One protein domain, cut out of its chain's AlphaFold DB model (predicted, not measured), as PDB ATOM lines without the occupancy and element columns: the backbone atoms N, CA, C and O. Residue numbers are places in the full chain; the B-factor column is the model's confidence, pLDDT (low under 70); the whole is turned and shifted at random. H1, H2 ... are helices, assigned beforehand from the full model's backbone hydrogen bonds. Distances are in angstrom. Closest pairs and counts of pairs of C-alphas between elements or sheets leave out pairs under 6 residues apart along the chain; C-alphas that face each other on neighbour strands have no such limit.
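What this domain is: This is residues 165 to 224 of the 273 residues of an uncharacterized protein of Paenibacillus campinasensis (UniProt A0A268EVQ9). H3 and the long helix H4 meet near their ends in a wide V, with H2 folded back along H3 as a helical hairpin and short H1 in the opening of the V. The last part of H4, residues 211 to 224, sticks out as a free arm. The printed part has 60 residues with four named helices, H1 to H4 in order along the chain, and no named strand: the class is all helix. The whole is loose and elongated, with a radius of gyration of the C-alphas of 14.0 A and spans of 43 by 26 by 15 A.

Where its parts are: H1, residues 165 to 171, begins with C-alpha 165 at (237.105, 223.988, 310.282) and is 10.1 A long from first to last C-alpha. H2, residues 173 to 185, measures 18.5 A. H3, residues 189 to 202, measures 20.4 A. H4, residues 204 to 224, measures 30.0 A and ends with C-alpha 224 at (237.979, 248.578, 319.453).

How they stand to each other: H1 touches residues 175 to 176 of H2, closest at the C-alphas of Arg 169 and Met 176, 5.6 A apart; this helical hairpin has a steep tilt of 36 degrees, only just beyond shallow, opposite ways. H2 and H3 form another hairpin at a shallow tilt of 24 degrees, opposite ways; residues 189 to 193 of H3 touch H2, with the C-alphas of Ala 182 and Trp 189 closest at 5.3 A. H3 and H4 are close but not clearly touching, about perpendicular at 87 degrees, their closest C-alphas being those of Val 200 and Trp 206, 7.0 A apart. H1 and residues 206 to 210 of H4 only just touch, with 3 pairs of C-alphas within 8 A, the closest being Met 167 and Tyr 210 at 7.0 A. H2 and H4 are apart. In H1, H2, H3 and H4 every O i to N i+4 pair is within hydrogen-bond range.

The domain as a whole: The C-alphas farthest apart, of Gly 187 and Arg 223, are 43.3 A from each other. The printed part has no cut, and its three links are tight. The mean pLDDT of the printed part is 87.6; residues 218 and 221 to 224 are under 70.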
ATOM      1  N   GLY A 165     235.665 223.777 310.385       85.94
ATOM      2  CA  GLY A 165     237.105 223.988 310.282       85.94
ATOM      3  C   GLY A 165     237.635 224.771 311.481       85.94
ATOM      4  O   GLY A 165     238.578 224.330 312.137       85.94
ATOM      5  N   GLU A 166     236.991 225.888 311.820       83.81
ATOM      6  CA  GLU A 166     237.337 226.648 313.030       83.81
ATOM      7  C   GLU A 166     237.141 225.826 314.305       83.81
ATOM      8  O   GLU A 166     238.024 225.782 315.165       83.81
ATOM      9  N   MET A 167     236.016 225.113 314.424       89.12
ATOM     10  CA  MET A 167     235.788 224.249 315.583       89.12
ATOM     11  C   MET A 167     236.861 223.172 315.715       89.12
ATOM     12  O   MET A 167     237.344 222.928 316.820       89.12
ATOM     13  N   MET A 168     237.257 222.536 314.612       92.69
ATOM     14  CA  MET A 168     238.298 221.516 314.636       92.69
ATOM     15  C   MET A 168     239.641 222.124 315.034       92.69
ATOM     16  O   MET A 168     240.307 221.576 315.902       92.69
ATOM     17  N   ARG A 169     240.010 223.298 314.506       89.38
ATOM     18  CA  ARG A 169     241.249 223.983 314.908       89.38
ATOM     19  C   ARG A 169     241.287 224.281 316.408       89.38
ATOM     20  O   ARG A 169     242.342 224.164 317.024       89.38
ATOM     21  N   ARG A 170     240.146 224.660 316.984       88.81
ATOM     22  CA  ARG A 170     240.031 225.033 318.397       88.81
ATOM     23  C   ARG A 170     239.997 223.836 319.343       88.81
ATOM     24  O   ARG A 170     240.696 223.843 320.351       88.81
ATOM     25  N   PHE A 171     239.155 222.848 319.056       93.56
ATOM     26  CA  PHE A 171     238.852 221.762 319.993       93.56
ATOM     27  C   PHE A 171     239.613 220.468 319.693       93.56
ATOM     28  O   PHE A 171     239.850 219.684 320.607       93.56
ATOM     29  N   GLU A 172     240.021 220.242 318.440       95.12
ATOM     30  CA  GLU A 172     240.786 219.061 318.019       95.12
ATOM     31  C   GLU A 172     241.879 219.425 316.979       95.12
ATOM     32  O   GLU A 172     241.797 219.008 315.817       95.12
ATOM     33  N   PRO A 173     242.922 220.196 317.356       94.38
ATOM     34  CA  PRO A 173     243.962 220.657 316.424       94.38
ATOM     35  C   PRO A 173     244.726 219.512 315.737       94.38
ATOM     36  O   PRO A 173     245.140 219.642 314.582       94.38
ATOM     37  N   ASP A 174     244.858 218.361 316.399       95.88
ATOM     38  CA  ASP A 174     245.445 217.157 315.803       95.88
ATOM     39  C   ASP A 174     244.571 216.613 314.660       95.88
ATOM     40  O   ASP A 174     245.084 216.277 313.593       95.88
ATOM     41  N   THR A 175     243.243 216.596 314.835       94.19
ATOM     42  CA  THR A 175     242.288 216.214 313.781       94.19
ATOM     43  C   THR A 175     242.348 217.200 312.610       94.19
ATOM     44  O   THR A 175     242.286 216.781 311.455       94.19
ATOM     45  N   MET A 176     242.551 218.499 312.874       94.19
ATOM     46  CA  MET A 176     242.772 219.506 311.821       94.19
ATOM     47  C   MET A 176     244.062 219.234 311.037       94.19
ATOM     48  O   MET A 176     244.072 219.354 309.813       94.19
ATOM     49  N   THR A 177     245.133 218.823 311.712       94.25
ATOM     50  CA  THR A 177     246.397 218.467 311.048       94.25
ATOM     51  C   THR A 177     246.206 217.243 310.146       94.25
ATOM     52  O   THR A 177     246.581 217.274 308.975       94.25
ATOM     53  N   GLN A 178     245.510 216.212 310.635       94.38
ATOM     54  CA  GLN A 178     245.152 215.029 309.838       94.38
ATOM     55  C   GLN A 178     244.279 215.383 308.627       94.38
ATOM     56  O   GLN A 178     244.483 214.846 307.538       94.38
ATOM     57  N   LEU A 179     243.322 216.303 308.790       94.12
ATOM     58  CA  LEU A 179     242.495 216.791 307.689       94.12
ATOM     59  C   LEU A 179     243.349 217.474 306.610       94.12
ATOM     60  O   LEU A 179     243.173 217.194 305.426       94.12
ATOM     61  N   GLN A 180     244.283 218.344 307.004       91.31
ATOM     62  CA  GLN A 180     245.175 219.040 306.072       91.31
ATOM     63  C   GLN A 180     246.074 218.063 305.305       91.31
ATOM     64  O   GLN A 180     246.210 218.181 304.085       91.31
ATOM     65  N   GLU A 181     246.632 217.064 305.988       94.88
ATOM     66  CA  GLU A 181     247.425 216.005 305.361       94.88
ATOM     67  C   GLU A 181     246.590 215.169 304.382       94.88
ATOM     68  O   GLU A 181     247.029 214.908 303.256       94.88
ATOM     69  N   ALA A 182     245.367 214.788 304.763       94.12
ATOM     70  CA  ALA A 182     244.457 214.042 303.897       94.12
ATOM     71  C   ALA A 182     244.088 214.844 302.639       94.12
ATOM     72  O   ALA A 182     244.095 214.292 301.541       94.12
ATOM     73  N   ILE A 183     243.837 216.151 302.758       90.94
ATOM     74  CA  ILE A 183     243.583 217.022 301.599       90.94
ATOM     75  C   ILE A 183     244.813 217.080 300.686       90.94
ATOM     76  O   ILE A 183     244.689 216.888 299.477       90.94
ATOM     77  N   ALA A 184     246.003 217.307 301.250       92.88
ATOM     78  CA  ALA A 184     247.239 217.451 300.479       92.88
ATOM     79  C   ALA A 184     247.636 216.168 299.729       92.88
ATOM     80  O   ALA A 184     248.224 216.229 298.651       92.88
ATOM     81  N   THR A 185     247.312 215.005 300.294       94.62
ATOM     82  CA  THR A 185     247.691 213.693 299.749       94.62
ATOM     83  C   THR A 185     246.573 213.002 298.964       94.62
ATOM     84  O   THR A 185     246.799 211.928 298.410       94.62
ATOM     85  N   GLY A 186     245.376 213.597 298.888       90.31
ATOM     86  CA  GLY A 186     244.201 212.964 298.280       90.31
ATOM     87  C   GLY A 186     243.635 211.795 299.098       90.31
ATOM     88  O   GLY A 186     242.999 210.905 298.536       90.31
ATOM     89  N   GLY A 187     243.892 211.775 300.408       92.56
ATOM     90  CA  GLY A 187     243.326 210.826 301.364       92.56
ATOM     91  C   GLY A 187     241.841 211.068 301.665       92.56
ATOM     92  O   GLY A 187     241.192 211.936 301.083       92.56
ATOM     93  N   ASP A 188     241.288 210.295 302.602       92.94
ATOM     94  CA  ASP A 188     239.859 210.320 302.950       92.94
ATOM     95  C   ASP A 188     239.492 211.479 303.898       92.94
ATOM     96  O   ASP A 188     239.148 211.301 305.067       92.94
ATOM     97  N   TRP A 189     239.576 212.704 303.382       92.69
ATOM     98  CA  TRP A 189     239.192 213.920 304.105       92.69
ATOM     99  C   TRP A 189     237.690 213.959 304.443       92.69
ATOM    100  O   TRP A 189     237.299 214.550 305.451       92.69
ATOM    101  N   GLY A 190     236.842 213.309 303.635       93.00
ATOM    102  CA  GLY A 190     235.391 213.280 303.830       93.00
ATOM    103  C   GLY A 190     234.988 212.545 305.109       93.00
ATOM    104  O   GLY A 190     234.170 213.051 305.877       93.00
ATOM    105  N   SER A 191     235.611 211.397 305.380       94.31
ATOM    106  CA  SER A 191     235.376 210.630 306.609       94.31
ATOM    107  C   SER A 191     235.848 211.363 307.871       94.31
ATOM    108  O   SER A 191     235.171 211.321 308.904       94.31
ATOM    109  N   ILE A 192     236.961 212.103 307.787       93.88
ATOM    110  CA  ILE A 192     237.461 212.938 308.894       93.88
ATOM    111  C   ILE A 192     236.437 214.031 309.236       93.88
ATOM    112  O   ILE A 192     236.074 214.192 310.405       93.88
ATOM    113  N   LEU A 193     235.924 214.738 308.222       92.50
ATOM    114  CA  LEU A 193     234.899 215.770 308.408       92.50
ATOM    115  C   LEU A 193     233.591 215.199 308.964       92.50
ATOM    116  O   LEU A 193     233.043 215.765 309.906       92.50
ATOM    117  N   ASP A 194     233.103 214.079 308.425       93.31
ATOM    118  CA  ASP A 194     231.870 213.434 308.892       93.31
ATOM    119  C   ASP A 194     231.987 212.968 310.352       93.31
ATOM    120  O   ASP A 194     231.108 213.232 311.177       93.31
ATOM    121  N   THR A 195     233.116 212.346 310.707       95.19
ATOM    122  CA  THR A 195     233.392 211.906 312.081       95.19
ATOM    123  C   THR A 195     233.408 213.090 313.042       95.19
ATOM    124  O   THR A 195     232.796 213.036 314.113       95.19
ATOM    125  N   PHE A 196     234.073 214.182 312.661       94.88
ATOM    126  CA  PHE A 196     234.122 215.384 313.482       94.88
ATOM    127  C   PHE A 196     232.751 216.066 313.595       94.88
ATOM    128  O   PHE A 196     232.346 216.427 314.697       94.88
ATOM    129  N   ALA A 197     231.981 216.161 312.507       91.81
ATOM    130  CA  ALA A 197     230.631 216.726 312.524       91.81
ATOM    131  C   ALA A 197     229.703 215.976 313.498       91.81
ATOM    132  O   ALA A 197     228.969 216.599 314.266       91.81
ATOM    133  N   ARG A 198     229.780 214.637 313.535       93.25
ATOM    134  CA  ARG A 198     229.035 213.819 314.511       93.25
ATOM    135  C   ARG A 198     229.473 214.088 315.949       93.25
ATOM    136  O   ARG A 198     228.622 214.133 316.834       93.25
ATOM    137  N   LYS A 199     230.775 214.286 316.193       93.38
ATOM    138  CA  LYS A 199     231.274 214.684 317.520       93.38
ATOM    139  C   LYS A 199     230.737 216.055 317.922       93.38
ATOM    140  O   LYS A 199     230.231 216.179 319.028       93.38
ATOM    141  N   VAL A 200     230.791 217.048 317.032       91.38
ATOM    142  CA  VAL A 200     230.251 218.396 317.279       91.38
ATOM    143  C   VAL A 200     228.765 218.330 317.637       91.38
ATOM    144  O   VAL A 200     228.355 218.923 318.629       91.38
ATOM    145  N   ALA A 201     227.973 217.538 316.907       87.44
ATOM    146  CA  ALA A 201     226.552 217.341 317.206       87.44
ATOM    147  C   ALA A 201     226.292 216.722 318.595       87.44
ATOM    148  O   ALA A 201     225.233 216.943 319.173       87.44
ATOM    149  N   ALA A 202     227.248 215.965 319.143       91.88
ATOM    150  CA  ALA A 202     227.176 215.380 320.483       91.88
ATOM    151  C   ALA A 202     227.809 216.262 321.582       91.88
ATOM    152  O   ALA A 202     227.750 215.901 322.760       91.88
ATOM    153  N   ARG A 203     228.435 217.391 321.224       93.25
ATOM    154  CA  ARG A 203     229.169 218.293 322.126       93.25
ATOM    155  C   ARG A 203     228.529 219.679 322.149       93.25
ATOM    156  O   ARG A 203     229.062 220.648 321.608       93.25
ATOM    157  N   GLU A 204     227.372 219.777 322.807       88.50
ATOM    158  CA  GLU A 204     226.670 221.057 323.012       88.50
ATOM    159  C   GLU A 204     227.536 222.095 323.749       88.50
ATOM    160  O   GLU A 204     227.408 223.299 323.505       88.50
ATOM    161  N   ASP A 205     228.449 221.635 324.610       93.06
ATOM    162  CA  ASP A 205     229.444 222.464 325.290       93.06
ATOM    163  C   ASP A 205     230.356 223.181 324.287       93.06
ATOM    164  O   ASP A 205     230.523 224.398 324.371       93.06
ATOM    165  N   TRP A 206     230.864 222.465 323.280       92.38
ATOM    166  CA  TRP A 206     231.729 223.040 322.246       92.38
ATOM    167  C   TRP A 206     230.996 224.051 321.371       92.38
ATOM    168  O   TRP A 206     231.535 225.115 321.071       92.38
ATOM    169  N   VAL A 207     229.758 223.745 320.970       86.88
ATOM    170  CA  VAL A 207     228.942 224.657 320.151       86.88
ATOM    171  C   VAL A 207     228.635 225.942 320.920       86.88
ATOM    172  O   VAL A 207     228.717 227.038 320.360       86.88
ATOM    173  N   THR A 208     228.311 225.826 322.209       87.81
ATOM    174  CA  THR A 208     228.034 226.981 323.070       87.81
ATOM    175  C   THR A 208     229.278 227.846 323.244       87.81
ATOM    176  O   THR A 208     229.207 229.055 323.030       87.81
ATOM    177  N   GLU A 209     230.421 227.237 323.571       88.06
ATOM    178  CA  GLU A 209     231.687 227.953 323.739       88.06
ATOM    179  C   GLU A 209     232.129 228.636 322.436       88.06
ATOM    180  O   GLU A 209     232.526 229.801 322.448       88.06
ATOM    181  N   TYR A 210     232.002 227.948 321.296       84.94
ATOM    182  CA  TYR A 210     232.301 228.503 319.977       84.94
ATOM    183  C   TYR A 210     231.458 229.750 319.679       84.94
ATOM    184  O   TYR A 210     231.997 230.796 319.321       84.94
ATOM    185  N   ARG A 211     230.136 229.668 319.883       82.12
ATOM    186  CA  ARG A 211     229.220 230.793 319.637       82.12
ATOM    187  C   ARG A 211     229.455 231.954 320.595       82.12
ATOM    188  O   ARG A 211     229.406 233.104 320.166       82.12
ATOM    189  N   GLN A 212     229.713 231.671 321.871       84.38
ATOM    190  CA  GLN A 212     230.047 232.706 322.851       84.38
ATOM    191  C   GLN A 212     231.336 233.421 322.467       84.38
ATOM    192  O   GLN A 212     231.347 234.643 322.405       84.38
ATOM    193  N   ALA A 213     232.382 232.677 322.112       79.81
ATOM    194  CA  ALA A 213     233.640 233.273 321.695       79.81
ATOM    195  C   ALA A 213     233.506 234.100 320.409       79.81
ATOM    196  O   ALA A 213     234.062 235.190 320.346       79.81
ATOM    197  N   ALA A 214     232.738 233.637 319.418       74.38
ATOM    198  CA  ALA A 214     232.459 234.419 318.212       74.38
ATOM    199  C   ALA A 214     231.685 235.712 318.538       74.38
ATOM    200  O   ALA A 214     232.011 236.787 318.033       74.38
ATOM    201  N   ALA A 215     230.686 235.633 319.424       76.44
ATOM    202  CA  ALA A 215     229.935 236.799 319.880       76.44
ATOM    203  C   ALA A 215     230.804 237.773 320.690       76.44
ATOM    204  O   ALA A 215     230.657 238.988 320.559       76.44
ATOM    205  N   ASP A 216     231.711 237.264 321.518       79.56
ATOM    206  CA  ASP A 216     232.605 238.080 322.332       79.56
ATOM    207  C   ASP A 216     233.712 238.717 321.489       79.56
ATOM    208  O   ASP A 216     233.981 239.901 321.668       79.56
ATOM    209  N   GLN A 217     234.258 238.005 320.498       72.50
ATOM    210  CA  GLN A 217     235.150 238.576 319.487       72.50
ATOM    211  C   GLN A 217     234.452 239.708 318.724       72.50
ATOM    212  O   GLN A 217     235.023 240.782 318.567       72.50
ATOM    213  N   MET A 218     233.191 239.521 318.315       69.94
ATOM    214  CA  MET A 218     232.415 240.576 317.656       69.94
ATOM    215  C   MET A 218     232.189 241.788 318.573       69.94
ATOM    216  O   MET A 218     232.362 242.927 318.144       69.94
ATOM    217  N   LYS A 219     231.846 241.570 319.848       72.00
ATOM    218  CA  LYS A 219     231.711 242.664 320.826       72.00
ATOM    219  C   LYS A 219     233.032 243.389 321.058       72.00
ATOM    220  O   LYS A 219     233.026 244.604 321.227       72.00
ATOM    221  N   GLU A 220     234.145 242.667 321.101       71.44
ATOM    222  CA  GLU A 220     235.467 243.262 321.287       71.44
ATOM    223  C   GLU A 220     235.868 244.104 320.075       71.44
ATOM    224  O   GLU A 220     236.268 245.257 320.225       71.44
ATOM    225  N   LEU A 221     235.624 243.594 318.867       68.88
ATOM    226  CA  LEU A 221     235.798 244.344 317.625       68.88
ATOM    227  C   LEU A 221     234.958 245.630 317.623       68.88
ATOM    228  O   LEU A 221     235.483 246.699 317.321       68.88
ATOM    229  N   GLN A 222     233.696 245.570 318.055       65.75
ATOM    230  CA  GLN A 222     232.832 246.752 318.181       65.75
ATOM    231  C   GLN A 222     233.318 247.764 319.234       65.75
ATOM    232  O   GLN A 222     233.061 248.958 319.091       65.75
ATOM    233  N   ARG A 223     234.016 247.322 320.288       67.00
ATOM    234  CA  ARG A 223     234.623 248.219 321.290       67.00
ATOM    235  C   ARG A 223     235.948 248.822 320.835       67.00
ATOM    236  O   ARG A 223     236.318 249.883 321.333       67.00
ATOM    237  N   SER A 224     236.647 248.167 319.911       66.00
ATOM    238  CA  SER A 224     237.979 248.578 319.453       66.00
ATOM    239  C   SER A 224     237.986 249.887 318.650       66.00
ATOM    240  O   SER A 224     239.021 250.541 318.550       66.00
TER     241      SER A 224